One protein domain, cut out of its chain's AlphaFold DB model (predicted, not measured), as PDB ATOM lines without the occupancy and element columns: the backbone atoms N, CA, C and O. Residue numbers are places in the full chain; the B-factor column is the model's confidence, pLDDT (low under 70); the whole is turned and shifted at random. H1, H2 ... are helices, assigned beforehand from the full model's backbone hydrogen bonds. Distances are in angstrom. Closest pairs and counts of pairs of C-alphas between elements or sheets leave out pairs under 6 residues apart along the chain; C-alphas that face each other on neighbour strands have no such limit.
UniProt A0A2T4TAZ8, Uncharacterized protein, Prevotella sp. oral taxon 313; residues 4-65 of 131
ATOM      1  N   ALA A   4     161.586 222.901 227.054       90.94
ATOM      2  CA  ALA A   4     161.935 222.558 225.679       90.94
ATOM      3  C   ALA A   4     163.226 221.724 225.590       90.94
ATOM      4  O   ALA A   4     163.287 220.774 224.810       90.94
ATOM      5  N   GLU A   5     164.230 222.046 226.410       92.31
ATOM      6  CA  GLU A   5     165.491 221.300 226.476       92.31
ATOM      7  C   GLU A   5     165.252 219.898 227.038       92.31
ATOM      8  O   GLU A   5     165.675 218.916 226.432       92.31
ATOM      9  N   VAL A   6     164.477 219.801 228.125       92.00
ATOM     10  CA  VAL A   6     164.073 218.521 228.724       92.00
ATOM     11  C   VAL A   6     163.379 217.627 227.700       92.00
ATOM     12  O   VAL A   6     163.753 216.468 227.534       92.00
ATOM     13  N   ASN A   7     162.379 218.158 226.989       92.69
ATOM     14  CA  ASN A   7     161.642 217.391 225.984       92.69
ATOM     15  C   ASN A   7     162.559 216.886 224.868       92.69
ATOM     16  O   ASN A   7     162.440 215.734 224.457       92.69
ATOM     17  N   LYS A   8     163.506 217.713 224.412       95.25
ATOM     18  CA  LYS A   8     164.495 217.294 223.416       95.25
ATOM     19  C   LYS A   8     165.332 216.118 223.929       95.25
ATOM     20  O   LYS A   8     165.450 215.115 223.231       95.25
ATOM     21  N   THR A   9     165.862 216.208 225.149       94.31
ATOM     22  CA  THR A   9     166.676 215.135 225.740       94.31
ATOM     23  C   THR A   9     165.872 213.849 225.953       94.31
ATOM     24  O   THR A   9     166.381 212.756 225.709       94.31
ATOM     25  N   ILE A  10     164.598 213.951 226.348       93.69
ATOM     26  CA  ILE A  10     163.709 212.787 226.479       93.69
ATOM     27  C   ILE A  10     163.514 212.090 225.131       93.69
ATOM     28  O   ILE A  10     163.595 210.865 225.070       93.69
ATOM     29  N   GLU A  11     163.287 212.836 224.049       94.38
ATOM     30  CA  GLU A  11     163.124 212.245 222.714       94.38
ATOM     31  C   GLU A  11     164.422 211.581 222.215       94.38
ATOM     32  O   GLU A  11     164.373 210.489 221.647       94.38
ATOM     33  N   GLU A  12     165.593 212.161 222.501       94.12
ATOM     34  CA  GLU A  12     166.900 211.555 222.193       94.12
ATOM     35  C   GLU A  12     167.145 210.238 222.950       94.12
ATOM     36  O   GLU A  12     167.719 209.293 222.394       94.12
ATOM     37  N   LEU A  13     166.723 210.160 224.217       93.88
ATOM     38  CA  LEU A  13     166.806 208.939 225.024       93.88
ATOM     39  C   LEU A  13     165.784 207.892 224.567       93.88
ATOM     40  O   LEU A  13     166.117 206.711 224.459       93.88
ATOM     41  N   LYS A  14     164.560 208.312 224.223       91.94
ATOM     42  CA  LYS A  14     163.514 207.430 223.679       91.94
ATOM     43  C   LYS A  14     163.907 206.817 222.340       91.94
ATOM     44  O   LYS A  14     163.610 205.651 222.107       91.94
ATOM     45  N   GLY A  15     164.620 207.554 221.489       90.69
ATOM     46  CA  GLY A  15     165.141 207.022 220.226       90.69
ATOM     47  C   GLY A  15     166.114 205.847 220.396       90.69
ATOM     48  O   GLY A  15     166.371 205.125 219.438       90.69
ATOM     49  N   ARG A  16     166.649 205.641 221.606       88.38
ATOM     50  CA  ARG A  16     167.580 204.556 221.954       88.38
ATOM     51  C   ARG A  16     167.006 203.601 223.009       88.38
ATOM     52  O   ARG A  16     167.754 202.830 223.599       88.38
ATOM     53  N   PHE A  17     165.691 203.635 223.233       89.06
ATOM     54  CA  PHE A  17     165.019 202.890 224.302       89.06
ATOM     55  C   PHE A  17     165.097 201.363 224.151       89.06
ATOM     56  O   PHE A  17     165.014 200.653 225.145       89.06
ATOM     57  N   ASP A  18     165.287 200.850 222.935       89.19
ATOM     58  CA  ASP A  18     165.394 199.406 222.680       89.19
ATOM     59  C   ASP A  18     166.766 198.814 223.061       89.19
ATOM     60  O   ASP A  18     166.966 197.599 222.994       89.19
ATOM     61  N   ALA A  19     167.727 199.655 223.458       90.19
ATOM     62  CA  ALA A  19     169.071 199.249 223.849       90.19
ATOM     63  C   ALA A  19     169.363 199.592 225.324       90.19
ATOM     64  O   ALA A  19     168.799 200.546 225.863       90.19
ATOM     65  N   PRO A  20     170.280 198.859 225.987       91.12
ATOM     66  CA  PRO A  20     170.731 199.213 227.327       91.12
ATOM     67  C   PRO A  20     171.338 200.618 227.366       91.12
ATOM     68  O   PRO A  20     172.205 200.948 226.553       91.12
ATOM     69  N   PHE A  21     170.952 201.412 228.362       94.31
ATOM     70  CA  PHE A  21     171.515 202.741 228.558       94.31
ATOM     71  C   PHE A  21     172.981 202.669 228.992       94.31
ATOM     72  O   PHE A  21     173.357 201.902 229.895       94.31
ATOM     73  N   GLY A  22     173.802 203.505 228.351       93.56
ATOM     74  CA  GLY A  22     175.188 203.730 228.743       93.56
ATOM     75  C   GLY A  22     175.286 204.545 230.034       93.56
ATOM     76  O   GLY A  22     174.298 205.083 230.528       93.56
ATOM     77  N   SER A  23     176.494 204.677 230.583       93.50
ATOM     78  CA  SER A  23     176.729 205.463 231.806       93.50
ATOM     79  C   SER A  23     176.258 206.912 231.673       93.50
ATOM     80  O   SER A  23     175.600 207.421 232.572       93.50
ATOM     81  N   SER A  24     176.533 207.552 230.535       94.19
ATOM     82  CA  SER A  24     176.121 208.937 230.284       94.19
ATOM     83  C   SER A  24     174.599 209.083 230.211       94.19
ATOM     84  O   SER A  24     174.047 210.033 230.764       94.19
ATOM     85  N   ASP A  25     173.912 208.126 229.581       94.50
ATOM     86  CA  ASP A  25     172.449 208.124 229.500       94.50
ATOM     87  C   ASP A  25     171.839 207.932 230.899       94.50
ATOM     88  O   ASP A  25     170.925 208.658 231.277       94.50
ATOM     89  N   LYS A  26     172.402 207.029 231.715       95.19
ATOM     90  CA  LYS A  26     171.979 206.807 233.108       95.19
ATOM     91  C   LYS A  26     172.124 208.053 233.976       95.19
ATOM     92  O   LYS A  26     171.162 208.440 234.633       95.19
ATOM     93  N   SER A  27     173.277 208.722 233.929       95.25
ATOM     94  CA  SER A  27     173.479 209.985 234.650       95.25
ATOM     95  C   SER A  27     172.516 211.076 234.176       95.25
ATOM     96  O   SER A  27     172.040 211.875 234.979       95.25
ATOM     97  N   THR A  28     172.185 211.086 232.882       95.88
ATOM     98  CA  THR A  28     171.199 212.020 232.323       95.88
ATOM     99  C   THR A  28     169.797 211.719 232.849       95.88
ATOM    100  O   THR A  28     169.093 212.640 233.250       95.88
ATOM    101  N   ILE A  29     169.395 210.446 232.907       95.94
ATOM    102  CA  ILE A  29     168.097 210.025 233.451       95.94
ATOM    103  C   ILE A  29     167.992 210.375 234.936       95.94
ATOM    104  O   ILE A  29     166.982 210.934 235.343       95.94
ATOM    105  N   GLU A  30     169.029 210.112 235.733       95.31
ATOM    106  CA  GLU A  30     169.073 210.483 237.157       95.31
ATOM    107  C   GLU A  30     168.868 211.985 237.365       95.31
ATOM    108  O   GLU A  30     168.047 212.401 238.185       95.31
ATOM    109  N   TYR A  31     169.581 212.796 236.582       93.75
ATOM    110  CA  TYR A  31     169.455 214.245 236.620       93.75
ATOM    111  C   TYR A  31     168.053 214.703 236.191       93.75
ATOM    112  O   TYR A  31     167.394 215.435 236.926       93.75
ATOM    113  N   LEU A  32     167.551 214.222 235.048       94.69
ATOM    114  CA  LEU A  32     166.217 214.565 234.549       94.69
ATOM    115  C   LEU A  32     165.104 214.130 235.503       94.69
ATOM    116  O   LEU A  32     164.115 214.844 235.642       94.69
ATOM    117  N   TYR A  33     165.259 212.992 236.180       94.38
ATOM    118  CA  TYR A  33     164.288 212.517 237.160       94.38
ATOM    119  C   TYR A  33     164.102 213.545 238.277       94.38
ATOM    120  O   TYR A  33     162.970 213.921 238.581       94.38
ATOM    121  N   TYR A  34     165.203 214.082 238.804       90.25
ATOM    122  CA  TYR A  34     165.167 215.155 239.792       90.25
ATOM    123  C   TYR A  34     164.630 216.471 239.224       90.25
ATOM    124  O   TYR A  34     163.745 217.078 239.824       90.25
ATOM    125  N   GLU A  35     165.113 216.902 238.058       89.50
ATOM    126  CA  GLU A  35     164.685 218.166 237.448       89.50
ATOM    127  C   GLU A  35     163.181 218.200 237.151       89.50
ATOM    128  O   GLU A  35     162.534 219.225 237.350       89.50
ATOM    129  N   VAL A  36     162.625 217.081 236.680       92.00
ATOM    130  CA  VAL A  36     161.237 217.001 236.222       92.00
ATOM    131  C   VAL A  36     160.283 216.670 237.356       92.00
ATOM    132  O   VAL A  36     159.226 217.291 237.445       92.00
ATOM    133  N   THR A  37     160.627 215.701 238.205       89.81
ATOM    134  CA  THR A  37     159.705 215.179 239.228       89.81
ATOM    135  C   THR A  37     159.958 215.748 240.622       89.81
ATOM    136  O   THR A  37     159.117 215.576 241.499       89.81
ATOM    137  N   GLY A  38     161.110 216.391 240.847       85.56
ATOM    138  CA  GLY A  38     161.564 216.830 242.170       85.56
ATOM    139  C   GLY A  38     162.090 215.698 243.061       85.56
ATOM    140  O   GLY A  38     162.593 215.957 244.153       85.56
ATOM    141  N   LYS A  39     162.013 214.439 242.613       86.25
ATOM    142  CA  LYS A  39     162.414 213.261 243.390       86.25
ATOM    143  C   LYS A  39     163.839 212.831 243.073       86.25
ATOM    144  O   LYS A  39     164.325 212.977 241.957       86.25
ATOM    145  N   THR A  40     164.510 212.228 244.047       87.06
ATOM    146  CA  THR A  40     165.824 211.612 243.828       87.06
ATOM    147  C   THR A  40     165.656 210.214 243.239       87.06
ATOM    148  O   THR A  40     165.006 209.362 243.843       87.06
ATOM    149  N   PHE A  41     166.267 209.961 242.082       92.06
ATOM    150  CA  PHE A  41     166.381 208.609 241.537       92.06
ATOM    151  C   PHE A  41     167.425 207.818 242.332       92.06
ATOM    152  O   PHE A  41     168.482 208.356 242.655       92.06
ATOM    153  N   VAL A  42     167.151 206.549 242.642       91.94
ATOM    154  CA  VAL A  42     168.106 205.673 243.340       91.94
ATOM    155  C   VAL A  42     168.988 204.976 242.297       91.94
ATOM    156  O   VAL A  42     168.478 204.116 241.574       91.94
ATOM    157  N   PRO A  43     170.294 205.300 242.202       92.06
ATOM    158  CA  PRO A  43     171.167 204.701 241.197       92.06
ATOM    159  C   PRO A  43     171.261 203.184 241.369       92.06
ATOM    160  O   PRO A  43     171.336 202.668 242.486       92.06
ATOM    161  N   THR A  44     171.263 202.449 240.257       93.06
ATOM    162  CA  THR A  44     171.212 200.980 240.272       93.06
ATOM    163  C   THR A  44     171.917 200.362 239.060       93.06
ATOM    164  O   THR A  44     172.230 201.025 238.075       93.06
ATOM    165  N   SER A  45     172.202 199.061 239.098       92.25
ATOM    166  CA  SER A  45     172.700 198.318 237.930       92.25
ATOM    167  C   SER A  45     171.573 197.857 236.991       92.25
ATOM    168  O   SER A  45     171.830 197.519 235.834       92.25
ATOM    169  N   CYS A  46     170.326 197.883 237.463       93.81
ATOM    170  CA  CYS A  46     169.122 197.443 236.760       93.81
ATOM    171  C   CYS A  46     168.793 198.335 235.549       93.81
ATOM    172  O   CYS A  46     168.373 199.472 235.721       93.81
ATOM    173  N   GLN A  47     168.930 197.817 234.321       93.38
ATOM    174  CA  GLN A  47     168.597 198.572 233.098       93.38
ATOM    175  C   GLN A  47     167.111 198.937 233.030       93.38
ATOM    176  O   GLN A  47     166.775 200.087 232.771       93.38
ATOM    177  N   GLN A  48     166.226 197.984 233.342       93.62
ATOM    178  CA  GLN A  48     164.771 198.194 233.337       93.62
ATOM    179  C   GLN A  48     164.347 199.344 234.261       93.62
ATOM    180  O   GLN A  48     163.508 200.147 233.889       93.62
ATOM    181  N   CYS A  49     165.025 199.521 235.393       95.62
ATOM    182  CA  CYS A  49     164.749 200.602 236.329       95.62
ATOM    183  C   CYS A  49     165.028 201.993 235.720       95.62
ATOM    184  O   CYS A  49     164.324 202.951 236.026       95.62
ATOM    185  N   TYR A  50     166.017 202.115 234.826       96.12
ATOM    186  CA  TYR A  50     166.256 203.356 234.077       96.12
ATOM    187  C   TYR A  50     165.247 203.553 232.941       96.12
ATOM    188  O   TYR A  50     164.849 204.687 232.679       96.12
ATOM    189  N   HIS A  51     164.802 202.472 232.292       94.94
ATOM    190  CA  HIS A  51     163.703 202.531 231.324       94.94
ATOM    191  C   HIS A  51     162.410 203.024 231.991       94.94
ATOM    192  O   HIS A  51     161.794 203.970 231.499       94.94
ATOM    193  N   ASP A  52     162.063 202.462 233.148       95.44
ATOM    194  CA  ASP A  52     160.913 202.874 233.954       95.44
ATOM    195  C   ASP A  52     161.052 204.325 234.432       95.44
ATOM    196  O   ASP A  52     160.105 205.105 234.325       95.44
ATOM    197  N   GLY A  53     162.248 204.726 234.877       95.44
ATOM    198  CA  GLY A  53     162.535 206.111 235.259       95.44
ATOM    199  C   GLY A  53     162.293 207.101 234.116       95.44
ATOM    200  O   GLY A  53     161.637 208.123 234.310       95.44
ATOM    201  N   LEU A  54     162.750 206.783 232.901       96.00
ATOM    202  CA  LEU A  54     162.499 207.610 231.718       96.00
ATOM    203  C   LEU A  54     161.009 207.668 231.346       96.00
ATOM    204  O   LEU A  54     160.508 208.730 230.965       96.00
ATOM    205  N   ILE A  55     160.290 206.550 231.481       95.44
ATOM    206  CA  ILE A  55     158.837 206.487 231.281       95.44
ATOM    207  C   ILE A  55     158.121 207.398 232.289       95.44
ATOM    208  O   ILE A  55     157.244 208.171 231.897       95.44
ATOM    209  N   GLU A  56     158.503 207.358 233.567       95.44
ATOM    210  CA  GLU A  56     157.915 208.210 234.605       95.44
ATOM    211  C   GLU A  56     158.149 209.699 234.315       95.44
ATOM    212  O   GLU A  56     157.198 210.481 234.365       95.44
ATOM    213  N   ILE A  57     159.370 210.081 233.924       95.62
ATOM    214  CA  ILE A  57     159.708 211.454 233.512       95.62
ATOM    215  C   ILE A  57     158.801 211.910 232.361       95.62
ATOM    216  O   ILE A  57     158.178 212.974 232.431       95.62
ATOM    217  N   TYR A  58     158.682 211.091 231.311       95.19
ATOM    218  CA  TYR A  58     157.836 211.390 230.155       95.19
ATOM    219  C   TYR A  58     156.360 211.553 230.554       95.19
ATOM    220  O   TYR A  58     155.692 212.506 230.138       95.19
ATOM    221  N   HIS A  59     155.840 210.652 231.390       95.56
ATOM    222  CA  HIS A  59     154.458 210.726 231.857       95.56
ATOM    223  C   HIS A  59     154.198 211.924 232.766       95.56
ATOM    224  O   HIS A  59     153.116 212.509 232.675       95.56
ATOM    225  N   TYR A  60     155.159 212.315 233.603       94.50
ATOM    226  CA  TYR A  60     155.044 213.495 234.450       94.50
ATOM    227  C   TYR A  60     154.820 214.749 233.597       94.50
ATOM    228  O   TYR A  60     153.820 215.448 233.772       94.50
ATOM    229  N   ILE A  61     155.684 214.982 232.605       93.06
ATOM    230  CA  ILE A  61     155.564 216.139 231.707       93.06
ATOM    231  C   ILE A  61     154.251 216.090 230.933       93.06
ATOM    232  O   ILE A  61     153.547 217.095 230.854       93.06
ATOM    233  N   LYS A  62     153.872 214.919 230.412       92.88
ATOM    234  CA  LYS A  62     152.612 214.754 229.678       92.88
ATOM    235  C   LYS A  62     151.381 215.050 230.541       92.88
ATOM    236  O   LYS A  62     150.382 215.539 230.022       92.88
ATOM    237  N   LYS A  63     151.435 214.732 231.836       93.00
ATOM    238  CA  LYS A  63     150.327 214.926 232.779       93.00
ATOM    239  C   LYS A  63     150.218 216.370 233.266       93.00
ATOM    240  O   LYS A  63     149.109 216.892 233.332       93.00
ATOM    241  N   TYR A  64     151.334 216.986 233.647       89.56
ATOM    242  CA  TYR A  64     151.338 218.297 234.308       89.56
ATOM    243  C   TYR A  64     151.641 219.461 233.363       89.56
ATOM    244  O   TYR A  64     151.314 220.600 233.686       89.56
ATOM    245  N   GLY A  65     152.280 219.209 232.218       89.19
ATOM    246  CA  GLY A  65     152.702 220.247 231.270       89.19
ATOM    247  C   GLY A  65     153.815 221.167 231.789       89.19
ATOM    248  O   GLY A  65     154.181 222.117 231.104       89.19
TER     249      GLY A  65
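Overview. This is residues 4 to 65 of the 131 residues of an uncharacterized protein of Prevotella sp. oral taxon 313 (UniProt A0A2T4TAZ8). Three helices make a small compact body, their centres at the corners of a triangle: H2 and H3 run side by side the same way, and H1 lies over the pair, near both and running the opposite way to them. After H2 the link of residues 38 to 46 folds back along that pair, and H3 then runs the same way as H2. The printed part has 62 residues with three named helices, H1, H2 and H3 in that order along the chain, and no named strand; the class is all helix. The whole is compact and rounded, with a radius of gyration of the C-alphas of 10.6 A and spans of 30 by 24 by 16 A.

Arrangement. H1, residues 4 to 14, is close to but not clearly touching H2, residues 23 to 37; their closest C-alphas, those of Leu 13 and Asp 25, are 7.2 A apart. These two helices run opposite ways at a steep tilt of 46 degrees. H1 is also close to but not clearly touching H3, residues 47 to 64, with the closest C-alphas, those of Ile 10 and Tyr 58, 7.1 A apart. H1 and H3 run opposite ways at a tilt of 36 degrees, only just steep. H2 and H3 touch, with 13 pairs of C-alphas within 8 A. Their closest C-alphas are those of Tyr 33 and Ile 57, 6.0 A apart, and their centres are 10.3 A apart. They run the same way at a shallow tilt of 31 degrees. In H1, H2 and H3 every O i to N i+4 pair is within hydrogen-bond range.

Along the chain. H1 runs from Ala 4, with its C-alpha at (161.935, 222.558, 225.679), to Lys 14, 15.3 A from first to last C-alpha. A short link of 8 residues joins it to H2, which begins at Ser 23, with its C-alpha at (176.729, 205.463, 231.806), and ends at Thr 37, 21.0 A from first to last C-alpha. Another short link, of 9 residues, joins H2 to H3. H3, the longest helix with 18 residues, runs from Gln 47 to Tyr 64, whose C-alpha is at (151.338, 218.297, 234.308), and is 26.2 A long from first to last C-alpha.

Size, cuts and confidence. The two C-alphas farthest apart in the domain, those of Ser 45 and Gly 65, are 30.4 A apart. The C-alphas of the first and last printed residues, Ala 4 and Gly 65, are 11.0 A apart. The printed part has no cut, and neither link is long. The mean pLDDT of the printed part is 92.9, and no printed residue is under 70.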